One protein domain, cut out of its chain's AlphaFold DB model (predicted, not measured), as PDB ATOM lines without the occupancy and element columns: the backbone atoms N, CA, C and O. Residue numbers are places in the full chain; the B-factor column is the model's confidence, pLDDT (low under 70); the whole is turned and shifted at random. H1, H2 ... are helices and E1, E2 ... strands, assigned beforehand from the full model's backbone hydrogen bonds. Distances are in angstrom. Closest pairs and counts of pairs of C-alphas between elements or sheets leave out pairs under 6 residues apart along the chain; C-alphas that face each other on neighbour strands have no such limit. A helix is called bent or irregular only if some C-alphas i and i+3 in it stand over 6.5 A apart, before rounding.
ATOM      1  N   ILE A  12      19.045 -43.232  49.782       62.31
ATOM      2  CA  ILE A  12      17.993 -43.259  50.797       62.31
ATOM      3  C   ILE A  12      16.770 -43.955  50.214       62.31
ATOM      4  O   ILE A  12      16.238 -43.582  49.165       62.31
ATOM      5  N   ILE A  13      16.305 -44.974  50.932       60.16
ATOM      6  CA  ILE A  13      15.033 -45.631  50.656       60.16
ATOM      7  C   ILE A  13      13.966 -44.881  51.444       60.16
ATOM      8  O   ILE A  13      13.969 -44.890  52.675       60.16
ATOM      9  N   VAL A  14      13.040 -44.232  50.743       59.56
ATOM     10  CA  VAL A  14      11.887 -43.598  51.385       59.56
ATOM     11  C   VAL A  14      10.691 -44.524  51.241       59.56
ATOM     12  O   VAL A  14      10.043 -44.603  50.201       59.56
ATOM     13  N   THR A  15      10.362 -45.215  52.325       57.34
ATOM     14  CA  THR A  15       9.219 -46.135  52.386       57.34
ATOM     15  C   THR A  15       7.881 -45.434  52.651       57.34
ATOM     16  O   THR A  15       6.843 -46.085  52.668       57.34
ATOM     17  N   ASN A  16       7.868 -44.105  52.807       57.16
ATOM     18  CA  ASN A  16       6.711 -43.359  53.314       57.16
ATOM     19  C   ASN A  16       5.731 -42.842  52.241       57.16
ATOM     20  O   ASN A  16       4.908 -41.968  52.513       57.16
ATOM     21  N   PHE A  17       5.799 -43.347  51.008       65.50
ATOM     22  CA  PHE A  17       4.806 -43.026  49.977       65.50
ATOM     23  C   PHE A  17       3.559 -43.910  50.135       65.50
ATOM     24  O   PHE A  17       3.214 -44.682  49.246       65.50
ATOM     25  N   ASP A  18       2.896 -43.802  51.289       70.31
ATOM     26  CA  ASP A  18       1.633 -44.487  51.572       70.31
ATOM     27  C   ASP A  18       0.510 -43.874  50.719       70.31
ATOM     28  O   ASP A  18       0.105 -42.719  50.895       70.31
ATOM     29  N   SER A  19       0.008 -44.661  49.770       69.62
ATOM     30  CA  SER A  19      -1.046 -44.267  48.837       69.62
ATOM     31  C   SER A  19      -2.380 -43.964  49.526       69.62
ATOM     32  O   SER A  19      -3.105 -43.066  49.089       69.62
ATOM     33  N   VAL A  20      -2.699 -44.642  50.633       74.62
ATOM     34  CA  VAL A  20      -3.920 -44.411  51.415       74.62
ATOM     35  C   VAL A  20      -3.831 -43.070  52.131       74.62
ATOM     36  O   VAL A  20      -4.779 -42.277  52.075       74.62
ATOM     37  N   ALA A  21      -2.687 -42.777  52.752       76.06
ATOM     38  CA  ALA A  21      -2.441 -41.486  53.388       76.06
ATOM     39  C   ALA A  21      -2.497 -40.341  52.363       76.06
ATOM     40  O   ALA A  21      -3.164 -39.333  52.600       76.06
ATOM     41  N   GLN A  22      -1.885 -40.519  51.188       75.44
ATOM     42  CA  GLN A  22      -1.957 -39.549  50.090       75.44
ATOM     43  C   GLN A  22      -3.394 -39.318  49.616       75.44
ATOM     44  O   GLN A  22      -3.830 -38.174  49.519       75.44
ATOM     45  N   ALA A  23      -4.154 -40.386  49.360       78.00
ATOM     46  CA  ALA A  23      -5.543 -40.288  48.919       78.00
ATOM     47  C   ALA A  23      -6.442 -39.627  49.975       78.00
ATOM     48  O   ALA A  23      -7.398 -38.925  49.640       78.00
ATOM     49  N   ARG A  24      -6.148 -39.835  51.263       81.88
ATOM     50  CA  ARG A  24      -6.828 -39.148  52.362       81.88
ATOM     51  C   ARG A  24      -6.525 -37.652  52.352       81.88
ATOM     52  O   ARG A  24      -7.464 -36.865  52.291       81.88
ATOM     53  N   VAL A  25      -5.249 -37.265  52.330       81.38
ATOM     54  CA  VAL A  25      -4.829 -35.852  52.289       81.38
ATOM     55  C   VAL A  25      -5.394 -35.148  51.055       81.38
ATOM     56  O   VAL A  25      -5.901 -34.037  51.165       81.38
ATOM     57  N   TRP A  26      -5.389 -35.816  49.901       82.06
ATOM     58  CA  TRP A  26      -5.959 -35.301  48.656       82.06
ATOM     59  C   TRP A  26      -7.459 -35.016  48.764       82.06
ATOM     60  O   TRP A  26      -7.936 -34.002  48.258       82.06
ATOM     61  N   ARG A  27      -8.215 -35.897  49.434       82.31
ATOM     62  CA  ARG A  27      -9.653 -35.697  49.673       82.31
ATOM     63  C   ARG A  27      -9.932 -34.604  50.701       82.31
ATOM     64  O   ARG A  27     -10.900 -33.875  50.537       82.31
ATOM     65  N   GLU A  28      -9.118 -34.507  51.748       86.75
ATOM     66  CA  GLU A  28      -9.344 -33.578  52.862       86.75
ATOM     67  C   GLU A  28      -8.887 -32.146  52.549       86.75
ATOM     68  O   GLU A  28      -9.570 -31.195  52.918       86.75
ATOM     69  N   LYS A  29      -7.743 -31.981  51.874       84.88
ATOM     70  CA  LYS A  29      -7.108 -30.674  51.629       84.88
ATOM     71  C   LYS A  29      -7.203 -30.193  50.178       84.88
ATOM     72  O   LYS A  29      -6.858 -29.050  49.896       84.88
ATOM     73  N   GLY A  30      -7.655 -31.050  49.263       80.19
ATOM     74  CA  GLY A  30      -7.631 -30.788  47.825       80.19
ATOM     75  C   GLY A  30      -6.287 -31.135  47.175       80.19
ATOM     76  O   GLY A  30      -5.285 -31.378  47.851       80.19
ATOM     77  N   SER A  31      -6.277 -31.178  45.839       78.12
ATOM     78  CA  SER A  31      -5.121 -31.623  45.047       78.12
ATOM     79  C   SER A  31      -3.885 -30.764  45.262       78.12
ATOM     80  O   SER A  31      -2.793 -31.296  45.426       78.12
ATOM     81  N   ASP A  32      -4.059 -29.448  45.286       79.81
ATOM     82  CA  ASP A  32      -2.936 -28.513  45.233       79.81
ATOM     83  C   ASP A  32      -2.140 -28.535  46.543       79.81
ATOM     84  O   ASP A  32      -0.926 -28.725  46.528       79.81
ATOM     85  N   ALA A  33      -2.835 -28.485  47.684       78.38
ATOM     86  CA  ALA A  33      -2.214 -28.592  49.004       78.38
ATOM     87  C   ALA A  33      -1.583 -29.977  49.251       78.38
ATOM     88  O   ALA A  33      -0.547 -30.089  49.907       78.38
ATOM     89  N   ALA A  34      -2.191 -31.047  48.725       80.94
ATOM     90  CA  ALA A  34      -1.634 -32.396  48.819       80.94
ATOM     91  C   ALA A  34      -0.352 -32.553  47.982       80.94
ATOM     92  O   ALA A  34       0.611 -33.174  48.437       80.94
ATOM     93  N   ILE A  35      -0.331 -31.968  46.779       81.94
ATOM     94  CA  ILE A  35       0.842 -31.933  45.901       81.94
ATOM     95  C   ILE A  35       1.978 -31.160  46.568       81.94
ATOM     96  O   ILE A  35       3.090 -31.675  46.633       81.94
ATOM     97  N   GLU A  36       1.708 -29.966  47.095       83.44
ATOM     98  CA  GLU A  36       2.724 -29.129  47.739       83.44
ATOM     99  C   GLU A  36       3.394 -29.862  48.911       83.44
ATOM    100  O   GLU A  36       4.622 -29.947  48.983       83.44
ATOM    101  N   GLN A  37       2.593 -30.484  49.783       80.44
ATOM    102  CA  GLN A  37       3.105 -31.253  50.916       80.44
ATOM    103  C   GLN A  37       4.007 -32.413  50.460       80.44
ATOM    104  O   GLN A  37       5.051 -32.672  51.064       80.44
ATOM    105  N   MET A  38       3.635 -33.094  49.376       80.31
ATOM    106  CA  MET A  38       4.426 -34.191  48.829       80.31
ATOM    107  C   MET A  38       5.720 -33.710  48.156       80.31
ATOM    108  O   MET A  38       6.768 -34.333  48.323       80.31
ATOM    109  N   VAL A  39       5.685 -32.581  47.443       83.75
ATOM    110  CA  VAL A  39       6.881 -31.965  46.847       83.75
ATOM    111  C   VAL A  39       7.904 -31.609  47.925       83.75
ATOM    112  O   VAL A  39       9.093 -31.871  47.748       83.75
ATOM    113  N   VAL A  40       7.465 -31.078  49.071       84.56
ATOM    114  CA  VAL A  40       8.355 -30.782  50.207       84.56
ATOM    115  C   VAL A  40       9.038 -32.049  50.730       84.56
ATOM    116  O   VAL A  40      10.249 -32.041  50.971       84.56
ATOM    117  N   MET A  41       8.295 -33.154  50.861       81.69
ATOM    118  CA  MET A  41       8.868 -34.444  51.265       81.69
ATOM    119  C   MET A  41       9.888 -34.949  50.243       81.69
ATOM    120  O   MET A  41      10.975 -35.378  50.624       81.69
ATOM    121  N   LEU A  42       9.564 -34.851  48.952       79.81
ATOM    122  CA  LEU A  42      10.428 -35.306  47.869       79.81
ATOM    123  C   LEU A  42      11.734 -34.501  47.805       79.81
ATOM    124  O   LEU A  42      12.812 -35.087  47.738       79.81
ATOM    125  N   ARG A  43      11.655 -33.168  47.891       83.06
ATOM    126  CA  ARG A  43      12.836 -32.291  47.947       83.06
ATOM    127  C   ARG A  43      13.711 -32.615  49.150       83.06
ATOM    128  O   ARG A  43      14.919 -32.735  49.003       83.06
ATOM    129  N   THR A  44      13.105 -32.800  50.320       81.50
ATOM    130  CA  THR A  44      13.837 -33.183  51.535       81.50
ATOM    131  C   THR A  44      14.550 -34.522  51.352       81.50
ATOM    132  O   THR A  44      15.718 -34.642  51.697       81.50
ATOM    133  N   ALA A  45      13.883 -35.513  50.760       76.88
ATOM    134  CA  ALA A  45      14.485 -36.815  50.501       76.88
ATOM    135  C   ALA A  45      15.684 -36.734  49.542       76.88
ATOM    136  O   ALA A  45      16.715 -37.330  49.827       76.88
ATOM    137  N   VAL A  46      15.569 -35.959  48.458       77.56
ATOM    138  CA  VAL A  46      16.661 -35.730  47.490       77.56
ATOM    139  C   VAL A  46      17.810 -34.916  48.098       77.56
ATOM    140  O   VAL A  46      18.969 -35.130  47.763       77.56
ATOM    141  N   LEU A  47      17.518 -33.982  49.006       79.94
ATOM    142  CA  LEU A  47      18.557 -33.244  49.732       79.94
ATOM    143  C   LEU A  47      19.328 -34.140  50.706       79.94
ATOM    144  O   LEU A  47      20.524 -33.943  50.899       79.94
ATOM    145  N   LEU A  48      18.646 -35.098  51.339       75.25
ATOM    146  CA  LEU A  48      19.254 -36.014  52.303       75.25
ATOM    147  C   LEU A  48      19.977 -37.188  51.628       75.25
ATOM    148  O   LEU A  48      20.947 -37.698  52.183       75.25
ATOM    149  N   GLY A  49      19.508 -37.625  50.458       67.69
ATOM    150  CA  GLY A  49      20.051 -38.756  49.715       67.69
ATOM    151  C   GLY A  49      20.163 -38.430  48.236       67.69
ATOM    152  O   GLY A  49      19.202 -37.986  47.619       67.69
ATOM    153  N   GLU A  50      21.325 -38.699  47.646       67.75
ATOM    154  CA  GLU A  50      21.587 -38.372  46.238       67.75
ATOM    155  C   GLU A  50      20.667 -39.133  45.271       67.75
ATOM    156  O   GLU A  50      20.446 -38.689  44.145       67.75
ATOM    157  N   ASN A  51      20.130 -40.277  45.708       68.12
ATOM    158  CA  ASN A  51      19.172 -41.078  44.956       68.12
ATOM    159  C   ASN A  51      18.027 -41.551  45.854       68.12
ATOM    160  O   ASN A  51      18.255 -42.150  46.908       68.12
ATOM    161  N   LEU A  52      16.801 -41.345  45.372       72.38
ATOM    162  CA  LEU A  52      15.580 -41.871  45.960       72.38
ATOM    163  C   LEU A  52      15.270 -43.246  45.370       72.38
ATOM    164  O   LEU A  52      15.092 -43.362  44.159       72.38
ATOM    165  N   GLN A  53      15.154 -44.279  46.198       70.69
ATOM    166  CA  GLN A  53      14.632 -45.574  45.751       70.69
ATOM    167  C   GLN A  53      13.134 -45.685  46.048       70.69
ATOM    168  O   GLN A  53      12.718 -45.468  47.188       70.69
ATOM    169  N   LEU A  54      12.345 -46.024  45.024       72.56
ATOM    170  CA  LEU A  54      10.902 -46.258  45.113       72.56
ATOM    171  C   LEU A  54      10.546 -47.653  44.612       72.56
ATOM    172  O   LEU A  54      11.016 -48.078  43.558       72.56
ATOM    173  N   ASP A  55       9.642 -48.326  45.311       69.06
ATOM    174  CA  ASP A  55       9.067 -49.581  44.839       69.06
ATOM    175  C   ASP A  55       7.977 -49.335  43.784       69.06
ATOM    176  O   ASP A  55       7.270 -48.318  43.800       69.06
ATOM    177  N   ARG A  56       7.799 -50.298  42.873       67.00
ATOM    178  CA  ARG A  56       6.722 -50.304  41.877       67.00
ATOM    179  C   ARG A  56       5.349 -50.004  42.496       67.00
ATOM    180  O   ARG A  56       4.599 -49.207  41.931       67.00
ATOM    181  N   ASN A  57       5.030 -50.599  43.641       67.62
ATOM    182  CA  ASN A  57       3.744 -50.414  44.314       67.62
ATOM    183  C   ASN A  57       3.548 -48.956  44.762       67.62
ATOM    184  O   ASN A  57       2.473 -48.394  44.596       67.62
ATOM    185  N   GLN A  58       4.607 -48.280  45.213       67.69
ATOM    186  CA  GLN A  58       4.529 -46.882  45.656       67.69
ATOM    187  C   GLN A  58       4.254 -45.903  44.503       67.69
ATOM    188  O   GLN A  58       3.558 -44.903  44.686       67.69
ATOM    189  N   VAL A  59       4.786 -46.186  43.309       67.00
ATOM    190  CA  VAL A  59       4.594 -45.339  42.119       67.00
ATOM    191  C   VAL A  59       3.210 -45.543  41.508       67.00
ATOM    192  O   VAL A  59       2.563 -44.570  41.123       67.00
ATOM    193  N   PHE A  60       2.755 -46.796  41.404       60.66
ATOM    194  CA  PHE A  60       1.480 -47.110  40.754       60.66
ATOM    195  C   PHE A  60       0.264 -46.904  41.658       60.66
ATOM    196  O   PHE A  60      -0.800 -46.566  41.137       60.66
ATOM    197  N   ASP A  61       0.419 -47.029  42.978       62.34
ATOM    198  CA  ASP A  61      -0.675 -46.785  43.920       62.34
ATOM    199  C   ASP A  61      -0.776 -45.303  44.327       62.34
ATOM    200  O   ASP A  61      -1.828 -44.845  44.777       62.34
ATOM    201  N   GLY A  62       0.293 -44.519  44.156       67.38
ATOM    202  CA  GLY A  62       0.337 -43.108  44.537       67.38
ATOM    203  C   GLY A  62      -0.415 -42.186  43.568       67.38
ATOM    204  O   GLY A  62       0.014 -41.962  42.435       67.38
ATOM    205  N   VAL A  63      -1.491 -41.541  44.040       70.00
ATOM    206  CA  VAL A  63      -2.255 -40.531  43.269       70.00
ATOM    207  C   VAL A  63      -1.379 -39.361  42.794       70.00
ATOM    208  O   VAL A  63      -1.630 -38.775  41.742       70.00
ATOM    209  N   PHE A  64      -0.309 -39.059  43.530       72.81
ATOM    210  CA  PHE A  64       0.624 -37.976  43.234       72.81
ATOM    211  C   PHE A  64       1.421 -38.194  41.941       72.81
ATOM    212  O   PHE A  64       1.425 -37.327  41.065       72.81
ATOM    213  N   PHE A  65       2.061 -39.361  41.792       73.62
ATOM    214  CA  PHE A  65       2.888 -39.672  40.621       73.62
ATOM    215  C   PHE A  65       2.052 -39.713  39.340       73.62
ATOM    216  O   PHE A  65       2.498 -39.260  38.284       73.62
ATOM    217  N   LEU A  66       0.809 -40.188  39.451       72.00
ATOM    218  CA  LEU A  66      -0.154 -40.195  38.354       72.00
ATOM    219  C   LEU A  66      -0.626 -38.787  37.967       72.00
ATOM    220  O   LEU A  66      -0.875 -38.544  36.788       72.00
ATOM    221  N   ALA A  67      -0.763 -37.875  38.932       73.75
ATOM    222  CA  ALA A  67      -1.273 -36.527  38.695       73.75
ATOM    223  C   ALA A  67      -0.218 -35.554  38.147       73.75
ATOM    224  O   ALA A  67      -0.543 -34.712  37.311       73.75
ATOM    225  N   LEU A  68       1.032 -35.647  38.614       77.50
ATOM    226  CA  LEU A  68       2.106 -34.757  38.164       77.50
ATOM    227  C   LEU A  68       2.782 -35.237  36.879       77.50
ATOM    228  O   LEU A  68       3.073 -34.427  35.999       77.50
ATOM    229  N   GLY A  69       3.048 -36.541  36.778       77.25
ATOM    230  CA  GLY A  69       3.927 -37.081  35.747       77.25
ATOM    231  C   GLY A  69       5.407 -36.690  35.936       77.25
ATOM    232  O   GLY A  69       5.750 -35.864  36.784       77.25
ATOM    233  N   PRO A  70       6.311 -37.295  35.149       74.69
ATOM    234  CA  PRO A  70       7.757 -37.174  35.349       74.69
ATOM    235  C   PRO A  70       8.295 -35.756  35.116       74.69
ATOM    236  O   PRO A  70       9.129 -35.289  35.889       74.69
ATOM    237  N   ASP A  71       7.792 -35.044  34.104       76.88
ATOM    238  CA  ASP A  71       8.286 -33.704  33.755       76.88
ATOM    239  C   ASP A  71       7.981 -32.680  34.848       76.88
ATOM    240  O   ASP A  71       8.818 -31.846  35.195       76.88
ATOM    241  N   ARG A  72       6.782 -32.762  35.434       79.69
ATOM    242  CA  ARG A  72       6.389 -31.852  36.505       79.69
ATOM    243  C   ARG A  72       7.117 -32.180  37.801       79.69
ATOM    244  O   ARG A  72       7.517 -31.260  38.496       79.69
ATOM    245  N   ILE A  73       7.374 -33.458  38.086       81.19
ATOM    246  CA  ILE A  73       8.246 -33.852  39.203       81.19
ATOM    247  C   ILE A  73       9.657 -33.282  39.012       81.19
ATOM    248  O   ILE A  73      10.216 -32.734  39.956       81.19
ATOM    249  N   ALA A  74      10.222 -33.356  37.803       82.25
ATOM    250  CA  ALA A  74      11.542 -32.796  37.518       82.25
ATOM    251  C   ALA A  74      11.578 -31.278  37.753       82.25
ATOM    252  O   ALA A  74      12.482 -30.781  38.424       82.25
ATOM    253  N   ALA A  75      10.561 -30.560  37.268       81.94
ATOM    254  CA  ALA A  75      10.423 -29.124  37.492       81.94
ATOM    255  C   ALA A  75      10.303 -28.783  38.987       81.94
ATOM    256  O   ALA A  75      10.987 -27.887  39.475       81.94
ATOM    257  N   GLU A  76       9.495 -29.539  39.734       82.81
ATOM    258  CA  GLU A  76       9.358 -29.367  41.180       82.81
ATOM    259  C   GLU A  76      10.648 -29.703  41.936       82.81
ATOM    260  O   GLU A  76      10.897 -29.143  42.995       82.81
ATOM    261  N   LEU A  77      11.516 -30.557  41.403       82.19
ATOM    262  CA  LEU A  77      12.845 -30.811  41.962       82.19
ATOM    263  C   LEU A  77      13.896 -29.764  41.557       82.19
ATOM    264  O   LEU A  77      15.041 -29.859  41.990       82.19
ATOM    265  N   GLY A  78      13.526 -28.762  40.753       83.62
ATOM    266  CA  GLY A  78      14.454 -27.748  40.248       83.62
ATOM    267  C   GLY A  78      15.415 -28.278  39.180       83.62
ATOM    268  O   GLY A  78      16.459 -27.675  38.939       83.62
ATOM    269  N   LEU A  79      15.087 -29.408  38.549       80.50
ATOM    270  CA  LEU A  79      15.907 -30.011  37.506       80.50
ATOM    271  C   LEU A  79      15.638 -29.342  36.152       80.50
ATOM    272  O   LEU A  79      14.496 -28.970  35.859       80.50
ATOM    273  N   PRO A  80      16.658 -29.212  35.286       78.69
ATOM    274  CA  PRO A  80      16.446 -28.677  33.951       78.69
ATOM    275  C   PRO A  80      15.576 -29.630  33.110       78.69
ATOM    276  O   PRO A  80      15.592 -30.846  33.333       78.69
ATOM    277  N   PRO A  81      14.829 -29.115  32.114       76.81
ATOM    278  CA  PRO A  81      13.962 -29.938  31.277       76.81
ATOM    279  C   PRO A  81      14.715 -31.109  30.639       76.81
ATOM    280  O   PRO A  81      15.712 -30.927  29.942       76.81
ATOM    281  N   GLY A  82      14.222 -32.327  30.865       73.56
ATOM    282  CA  GLY A  82      14.816 -33.542  30.316       73.56
ATOM    283  C   GLY A  82      16.013 -34.106  31.082       73.56
ATOM    284  O   GLY A  82      16.570 -35.103  30.621       73.56
ATOM    285  N   ALA A  83      16.391 -33.515  32.218       72.19
ATOM    286  CA  ALA A  83      17.340 -34.128  33.138       72.19
ATOM    287  C   ALA A  83      16.803 -35.457  33.698       72.19
ATOM    288  O   ALA A  83      15.589 -35.613  33.864       72.19
ATOM    289  N   PRO A  84      17.692 -36.417  34.006       74.12
ATOM    290  CA  PRO A  84      17.291 -37.639  34.683       74.12
ATOM    291  C   PRO A  84      16.740 -37.313  36.076       74.12
ATOM    292  O   PRO A  84      17.312 -36.504  36.808       74.12
ATOM    293  N   LEU A  85      15.633 -37.958  36.445       78.06
ATOM    294  CA  LEU A  85      15.101 -37.869  37.802       78.06
ATOM    295  C   LEU A  85      16.043 -38.604  38.769       78.06
ATOM    296  O   LEU A  85      16.467 -39.717  38.451       78.06
ATOM    297  N   PRO A  86      16.314 -38.062  39.969       75.50
ATOM    298  CA  PRO A  86      17.071 -38.736  41.027       75.50
ATOM    299  C   PRO A  86      16.203 -39.792  41.734       75.50
ATOM    300  O   PRO A  86      16.169 -39.883  42.958       75.50
ATOM    301  N   ILE A  87      15.428 -40.550  40.957       74.94
ATOM    302  CA  ILE A  87      14.461 -41.540  41.417       74.94
ATOM    303  C   ILE A  87      14.766 -42.841  40.683       74.94
ATOM    304  O   ILE A  87      14.622 -42.933  39.467       74.94
ATOM    305  N   THR A  88      15.180 -43.852  41.434       73.12
ATOM    306  CA  THR A  88      15.384 -45.214  40.948       73.12
ATOM    307  C   THR A  88      14.187 -46.062  41.348       73.12
ATOM    308  O   THR A  88      13.844 -46.144  42.525       73.12
ATOM    309  N   MET A  89      13.550 -46.704  40.372       69.94
ATOM    310  CA  MET A  89      12.472 -47.652  40.637       69.94
ATOM    311  C   MET A  89      13.045 -49.053  40.840       69.94
ATOM    312  O   MET A  89      13.710 -49.582  39.950       69.94
ATOM    313  N   THR A  90      12.763 -49.672  41.981       62.81
ATOM    314  CA  THR A  90      13.061 -51.085  42.212       62.81
ATOM    315  C   THR A  90      11.907 -51.933  41.683       62.81
ATOM    316  O   THR A  90      10.763 -51.814  42.123       62.81
ATOM    317  N   GLY A  91      12.194 -52.776  40.694       56.66
ATOM    318  CA  GLY A  91      11.225 -53.689  40.099       56.66
ATOM    319  C   GLY A  91      11.781 -54.375  38.856       56.66
ATOM    320  O   GLY A  91      12.715 -53.883  38.228       56.66
TER     321      GLY A  91
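This is residues 12 to 91 of the 132 residues of an uncharacterized protein of Kytococcus sedentarius (strain ATCC 14392 / DSM 20547 / CCM 314 / 541) (UniProt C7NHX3). A long helix, H2, runs along one side of a small body, with H1 making a corner with its first part at one end and a two-stranded parallel sheet, E1 and E2, at the other. H4 crosses H2 at a steep angle between these ends, and the short H3 lies between E1 and H4 along the chain. The printed part has 80 residues, mostly helix, in the order H1, H2, E1, H3, H4, E2. It is compact, with a radius of gyration of the C-alphas of 12.0 A and spans of 32 by 25 by 20 A.

H1, residues 19 to 29, begins at C-alpha 19 (-1.046, -44.267, 48.837) and is 15.1 A long. H2, residues 31 to 48, measures 25.8 A. E1 is residues 51 to 55, 13.2 A, and H3 is residues 56 to 61, 8.4 A. H4, residues 63 to 76, is 16.2 A long and irregular: C-alphas 67 and 70 are 9.7 A apart. E2, residues 87 to 90, 9.7 A, ends at C-alpha 90 (13.061, -51.085, 42.212).

H4 is the hub. It touches H2 by residues 35 to 39 of H2 alone, at a steep tilt of 56 degrees, the same way; the closest C-alphas, of Ile 35 and Phe 64, are 6.6 A apart. H1 and H4 touch about perpendicular, at 84 degrees, with C-alphas of Ala 23 and Val 63 closest at 6.5 A. H3 and H4 only just touch, only at the corner, with 3 pairs of C-alphas within 8 A, the closest Val 59 and Phe 65 at 6.1 A. H1 and H2 touch at a steep tilt of 49 degrees, opposite ways, closest at the C-alphas of Trp 26 and Ala 34, 5.2 A. E1 and E2 are parallel, with N 88 and O 52 at 2.8 A and N 54 and O 88 at 2.9 A, within hydrogen-bond range. Residues 12 to 13 pair with residues 52 to 53 of E1, parallel. In H1, H2 and H3 every O i to N i+4 pair is within range; in H4, 7 of 10.

The C-alphas of Glu 28 and Ala 83 are farthest apart, at 33.2 A. The printed part has no cut and no long link. The mean pLDDT of the printed part is 74.6; residues 12 to 17, 19, 49 to 51, 55 to 62 and 89 to 91 are under 70.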